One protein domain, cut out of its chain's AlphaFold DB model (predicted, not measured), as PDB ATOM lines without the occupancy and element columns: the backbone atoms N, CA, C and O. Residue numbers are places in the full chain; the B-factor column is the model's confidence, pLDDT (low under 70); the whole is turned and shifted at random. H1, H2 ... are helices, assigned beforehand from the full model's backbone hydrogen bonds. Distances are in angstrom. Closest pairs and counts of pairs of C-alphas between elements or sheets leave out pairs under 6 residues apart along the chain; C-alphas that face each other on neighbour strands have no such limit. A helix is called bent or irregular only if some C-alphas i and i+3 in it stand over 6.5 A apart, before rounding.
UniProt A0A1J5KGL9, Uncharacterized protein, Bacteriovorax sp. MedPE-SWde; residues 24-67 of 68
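What this domain is: This is residues 24 to 67 of the 68 residues of an uncharacterized protein of Bacteriovorax sp. MedPE-SWde (UniProt A0A1J5KGL9). One long helix, H2, makes nearly the whole length of a thin rod, and a short helix, H1, folds back beside its first turns like the short arm of a lopsided helical hairpin. The rest of H2, from residue 48 on, sticks out alone. The printed part has 44 residues with two named helices, H1 then H2 along the chain, and no named strand; the class is all helix. It is extended, with a radius of gyration of the C-alphas of 15.5 A, and its C-alphas span 50 by 13 by 11 A.

Where its parts are: H2 holds residues 37 to 65 and measures 42.6 A from first to last C-alpha. It begins with C-alpha 37 at (-41.207, -20.194, 2.155) and ends with C-alpha 65 at (-64.774, -55.656, 4.206). H1 holds residues 25 to 31, from C-alpha 25 at (-40.161, -31.186, 1.072), and is 9.9 A long from first to last C-alpha.

How they stand to each other: H2 touches H1 with residues 37 to 44 alone, with 12 pairs of C-alphas within 8 A. The closest C-alphas of the two are those of Asp 26 and Ala 40, 4.6 A apart. Their lines stand at a shallow tilt of 17 degrees, and they run opposite ways. They form a helical hairpin, joined by a tight link of 5 residues. Their centres are 19.5 A apart. In H1 and H2 every O i to N i+4 pair is within hydrogen-bond range. Neither helix is bent.

The domain as a whole: The two C-alphas farthest apart are those of Gly 33 and Thr 67, 50.1 A. Residues 48 to 67 stand free, of which 48 to 65 belong to H2. The printed part has no cut, and no link is long. The mean pLDDT of the printed part is 85.4, and residues 62 to 67 are under 70.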
ATOM      1  N   SER A  24     -36.733 -31.739   4.508       85.94
ATOM      2  CA  SER A  24     -38.177 -31.717   4.309       85.94
ATOM      3  C   SER A  24     -38.524 -31.215   2.905       85.94
ATOM      4  O   SER A  24     -37.747 -30.498   2.272       85.94
ATOM      5  N   LEU A  25     -39.703 -31.594   2.404       84.56
ATOM      6  CA  LEU A  25     -40.161 -31.186   1.072       84.56
ATOM      7  C   LEU A  25     -40.198 -29.657   0.924       84.56
ATOM      8  O   LEU A  25     -39.773 -29.138  -0.100       84.56
ATOM      9  N   ASP A  26     -40.645 -28.940   1.957       85.81
ATOM     10  CA  ASP A  26     -40.687 -27.474   1.963       85.81
ATOM     11  C   ASP A  26     -39.288 -26.856   1.824       85.81
ATOM     12  O   ASP A  26     -39.079 -25.963   1.005       85.81
ATOM     13  N   GLN A  27     -38.302 -27.388   2.552       86.44
ATOM     14  CA  GLN A  27     -36.916 -26.938   2.460       86.44
ATOM     15  C   GLN A  27     -36.335 -27.194   1.075       86.44
ATOM     16  O   GLN A  27     -35.594 -26.359   0.570       86.44
ATOM     17  N   LEU A  28     -36.668 -28.324   0.451       88.88
ATOM     18  CA  LEU A  28     -36.210 -28.628  -0.901       88.88
ATOM     19  C   LEU A  28     -36.812 -27.655  -1.925       88.88
ATOM     20  O   LEU A  28     -36.073 -27.076  -2.714       88.88
ATOM     21  N   LEU A  29     -38.123 -27.412  -1.870       88.31
ATOM     22  CA  LEU A  29     -38.808 -26.479  -2.776       88.31
ATOM     23  C   LEU A  29     -38.290 -25.041  -2.626       88.31
ATOM     24  O   LEU A  29     -38.109 -24.346  -3.626       88.31
ATOM     25  N   TYR A  30     -38.001 -24.621  -1.394       88.25
ATOM     26  CA  TYR A  30     -37.412 -23.316  -1.113       88.25
ATOM     27  C   TYR A  30     -35.949 -23.213  -1.575       88.25
ATOM     28  O   TYR A  30     -35.576 -22.248  -2.238       88.25
ATOM     29  N   ASN A  31     -35.112 -24.206  -1.256       87.44
ATOM     30  CA  ASN A  31     -33.676 -24.175  -1.561       87.44
ATOM     31  C   ASN A  31     -33.389 -24.207  -3.067       87.44
ATOM     32  O   ASN A  31     -32.421 -23.595  -3.514       87.44
ATOM     33  N   GLU A  32     -34.232 -24.889  -3.840       87.69
ATOM     34  CA  GLU A  32     -34.157 -24.917  -5.306       87.69
ATOM     35  C   GLU A  32     -34.760 -23.651  -5.950       87.69
ATOM     36  O   GLU A  32     -34.759 -23.509  -7.172       87.69
ATOM     37  N   GLY A  33     -35.285 -22.717  -5.145       86.31
ATOM     38  CA  GLY A  33     -35.885 -21.468  -5.616       86.31
ATOM     39  C   GLY A  33     -37.183 -21.667  -6.399       86.31
ATOM     40  O   GLY A  33     -37.559 -20.798  -7.182       86.31
ATOM     41  N   LEU A  34     -37.850 -22.812  -6.216       89.12
ATOM     42  CA  LEU A  34     -39.095 -23.143  -6.909       89.12
ATOM     43  C   LEU A  34     -40.285 -22.398  -6.310       89.12
ATOM     44  O   LEU A  34     -41.183 -22.002  -7.047       89.12
ATOM     45  N   LEU A  35     -40.288 -22.229  -4.987       92.12
ATOM     46  CA  LEU A  35     -41.335 -21.553  -4.228       92.12
ATOM     47  C   LEU A  35     -40.714 -20.667  -3.150       92.12
ATOM     48  O   LEU A  35     -39.596 -20.916  -2.687       92.12
ATOM     49  N   ASP A  36     -41.459 -19.656  -2.713       92.69
ATOM     50  CA  ASP A  36     -41.125 -18.984  -1.468       92.69
ATOM     51  C   ASP A  36     -41.447 -19.876  -0.256       92.69
ATOM     52  O   ASP A  36     -41.965 -20.992  -0.367       92.69
ATOM     53  N   LYS A  37     -41.073 -19.403   0.932       88.62
ATOM     54  CA  LYS A  37     -41.207 -20.194   2.155       88.62
ATOM     55  C   LYS A  37     -42.671 -20.472   2.518       88.62
ATOM     56  O   LYS A  37     -42.956 -21.532   3.069       88.62
ATOM     57  N   GLU A  38     -43.571 -19.528   2.257       91.94
ATOM     58  CA  GLU A  38     -44.981 -19.632   2.641       91.94
ATOM     59  C   GLU A  38     -45.727 -20.599   1.712       91.94
ATOM     60  O   GLU A  38     -46.458 -21.485   2.171       91.94
ATOM     61  N   ASP A  39     -45.443 -20.519   0.415       91.50
ATOM     62  CA  ASP A  39     -45.972 -21.436  -0.587       91.50
ATOM     63  C   ASP A  39     -45.439 -22.864  -0.386       91.50
ATOM     64  O   ASP A  39     -46.199 -23.835  -0.445       91.50
ATOM     65  N   ALA A  40     -44.147 -23.019  -0.079       91.38
ATOM     66  CA  ALA A  40     -43.540 -24.326   0.177       91.38
ATOM     67  C   ALA A  40     -44.136 -25.027   1.418       91.38
ATOM     68  O   ALA A  40     -44.413 -26.232   1.387       91.38
ATOM     69  N   GLU A  41     -44.380 -24.276   2.497       91.69
ATOM     70  CA  GLU A  41     -45.093 -24.752   3.692       91.69
ATOM     71  C   GLU A  41     -46.531 -25.175   3.352       91.69
ATOM     72  O   GLU A  41     -46.992 -26.240   3.782       91.69
ATOM     73  N   THR A  42     -47.225 -24.384   2.529       93.12
ATOM     74  CA  THR A  42     -48.602 -24.666   2.100       93.12
ATOM     75  C   THR A  42     -48.691 -25.968   1.309       93.12
ATOM     76  O   THR A  42     -49.528 -26.818   1.622       93.12
ATOM     77  N   VAL A  43     -47.792 -26.183   0.343       91.50
ATOM     78  CA  VAL A  43     -47.735 -27.425  -0.448       91.50
ATOM     79  C   VAL A  43     -47.487 -28.635   0.446       91.50
ATOM     80  O   VAL A  43     -48.183 -29.648   0.339       91.50
ATOM     81  N   LYS A  44     -46.530 -28.536   1.375       91.19
ATOM     82  CA  LYS A  44     -46.264 -29.600   2.350       91.19
ATOM     83  C   LYS A  44     -47.500 -29.923   3.186       91.19
ATOM     84  O   LYS A  44     -47.784 -31.100   3.422       91.19
ATOM     85  N   LYS A  45     -48.225 -28.906   3.649       93.12
ATOM     86  CA  LYS A  45     -49.442 -29.088   4.444       93.12
ATOM     87  C   LYS A  45     -50.532 -29.793   3.637       93.12
ATOM     88  O   LYS A  45     -51.018 -30.831   4.079       93.12
ATOM     89  N   GLN A  46     -50.853 -29.286   2.449       93.50
ATOM     90  CA  GLN A  46     -51.894 -29.850   1.585       93.50
ATOM     91  C   GLN A  46     -51.597 -31.299   1.191       93.50
ATOM     92  O   GLN A  46     -52.491 -32.143   1.199       93.50
ATOM     93  N   LEU A  47     -50.330 -31.614   0.901       92.56
ATOM     94  CA  LEU A  47     -49.917 -32.979   0.589       92.56
ATOM     95  C   LEU A  47     -50.138 -33.922   1.780       92.56
ATOM     96  O   LEU A  47     -50.681 -35.012   1.613       92.56
ATOM     97  N   ASN A  48     -49.742 -33.503   2.983       91.81
ATOM     98  CA  ASN A  48     -49.930 -34.305   4.191       91.81
ATOM     99  C   ASN A  48     -51.414 -34.506   4.529       91.81
ATOM    100  O   ASN A  48     -51.802 -35.602   4.936       91.81
ATOM    101  N   GLU A  49     -52.239 -33.475   4.352       94.06
ATOM    102  CA  GLU A  49     -53.687 -33.552   4.559       94.06
ATOM    103  C   GLU A  49     -54.329 -34.528   3.568       94.06
ATOM    104  O   GLU A  49     -54.982 -35.479   4.000       94.06
ATOM    105  N   GLY A  50     -54.046 -34.386   2.270       93.56
ATOM    106  CA  GLY A  50     -54.584 -35.278   1.242       93.56
ATOM    107  C   GLY A  50     -54.155 -36.736   1.428       93.56
ATOM    108  O   GLY A  50     -54.975 -37.648   1.316       93.56
ATOM    109  N   LEU A  51     -52.891 -36.981   1.788       92.25
ATOM    110  CA  LEU A  51     -52.423 -38.332   2.112       92.25
ATOM    111  C   LEU A  51     -53.143 -38.899   3.340       92.25
ATOM    112  O   LEU A  51     -53.552 -40.058   3.324       92.25
ATOM    113  N   SER A  52     -53.316 -38.099   4.392       92.12
ATOM    114  CA  SER A  52     -54.009 -38.518   5.615       92.12
ATOM    115  C   SER A  52     -55.471 -38.872   5.349       92.12
ATOM    116  O   SER A  52     -55.951 -39.893   5.841       92.12
ATOM    117  N   GLU A  53     -56.171 -38.075   4.545       93.75
ATOM    118  CA  GLU A  53     -57.561 -38.330   4.154       93.75
ATOM    119  C   GLU A  53     -57.696 -39.616   3.341       93.75
ATOM    120  O   GLU A  53     -58.474 -40.498   3.710       93.75
ATOM    121  N   VAL A  54     -56.879 -39.778   2.298       92.56
ATOM    122  CA  VAL A  54     -56.900 -40.978   1.447       92.56
ATOM    123  C   VAL A  54     -56.536 -42.228   2.247       92.56
ATOM    124  O   VAL A  54     -57.142 -43.287   2.068       92.56
ATOM    125  N   LEU A  55     -55.558 -42.138   3.149       91.50
ATOM    126  CA  LEU A  55     -55.189 -43.254   4.014       91.50
ATOM    127  C   LEU A  55     -56.326 -43.612   4.973       91.50
ATOM    128  O   LEU A  55     -56.663 -44.791   5.080       91.50
ATOM    129  N   LYS A  56     -56.960 -42.629   5.623       90.81
ATOM    130  CA  LYS A  56     -58.130 -42.866   6.488       90.81
ATOM    131  C   LYS A  56     -59.257 -43.551   5.727       90.81
ATOM    132  O   LYS A  56     -59.743 -44.581   6.185       90.81
ATOM    133  N   GLU A  57     -59.611 -43.039   4.553       91.38
ATOM    134  CA  GLU A  57     -60.675 -43.611   3.726       91.38
ATOM    135  C   GLU A  57     -60.371 -45.070   3.348       91.38
ATOM    136  O   GLU A  57     -61.233 -45.945   3.461       91.38
ATOM    137  N   ASN A  58     -59.132 -45.367   2.948       86.38
ATOM    138  CA  ASN A  58     -58.720 -46.732   2.619       86.38
ATOM    139  C   ASN A  58     -58.738 -47.661   3.840       86.38
ATOM    140  O   ASN A  58     -59.214 -48.795   3.746       86.38
ATOM    141  N   PHE A  59     -58.267 -47.196   5.000       89.69
ATOM    142  CA  PHE A  59     -58.287 -48.003   6.220       89.69
ATOM    143  C   PHE A  59     -59.713 -48.257   6.722       89.69
ATOM    144  O   PHE A  59     -60.016 -49.375   7.144       89.69
ATOM    145  N   GLU A  60     -60.618 -47.286   6.625       83.88
ATOM    146  CA  GLU A  60     -62.030 -47.470   6.977       83.88
ATOM    147  C   GLU A  60     -62.744 -48.430   6.017       83.88
ATOM    148  O   GLU A  60     -63.451 -49.340   6.466       83.88
ATOM    149  N   LYS A  61     -62.490 -48.322   4.707       72.94
ATOM    150  CA  LYS A  61     -62.997 -49.281   3.711       72.94
ATOM    151  C   LYS A  61     -62.498 -50.702   3.977       72.94
ATOM    152  O   LYS A  61     -63.289 -51.642   3.902       72.94
ATOM    153  N   SER A  62     -61.225 -50.864   4.344       67.31
ATOM    154  CA  SER A  62     -60.648 -52.180   4.653       67.31
ATOM    155  C   SER A  62     -61.274 -52.834   5.896       67.31
ATOM    156  O   SER A  62     -61.496 -54.044   5.909       67.31
ATOM    157  N   LYS A  63     -61.655 -52.045   6.914       61.09
ATOM    158  CA  LYS A  63     -62.339 -52.554   8.116       61.09
ATOM    159  C   LYS A  63     -63.757 -53.052   7.825       61.09
ATOM    160  O   LYS A  63     -64.161 -54.064   8.388       61.09
ATOM    161  N   ASN A  64     -64.483 -52.391   6.923       58.59
ATOM    162  CA  ASN A  64     -65.852 -52.775   6.555       58.59
ATOM    163  C   ASN A  64     -65.937 -53.996   5.620       58.59
ATOM    164  O   ASN A  64     -67.019 -54.558   5.462       58.59
ATOM    165  N   GLN A  65     -64.829 -54.422   5.004       55.62
ATOM    166  CA  GLN A  65     -64.774 -55.656   4.206       55.62
ATOM    167  C   GLN A  65     -64.401 -56.899   5.025       55.62
ATOM    168  O   GLN A  65     -64.687 -58.007   4.591       55.62
ATOM    169  N   SER A  66     -63.802 -56.739   6.210       52.34
ATOM    170  CA  SER A  66     -63.400 -57.869   7.061       52.34
ATOM    171  C   SER A  66     -64.535 -58.429   7.937       52.34
ATOM    172  O   SER A  66     -64.325 -59.424   8.628       52.34
ATOM    173  N   THR A  67     -65.711 -57.795   7.951       52.44
ATOM    174  CA  THR A  67     -66.867 -58.156   8.797       52.44
ATOM    175  C   THR A  67     -68.061 -58.728   8.020       52.44
ATOM    176  O   THR A  67     -69.158 -58.803   8.573       52.44
TER     177      THR A  67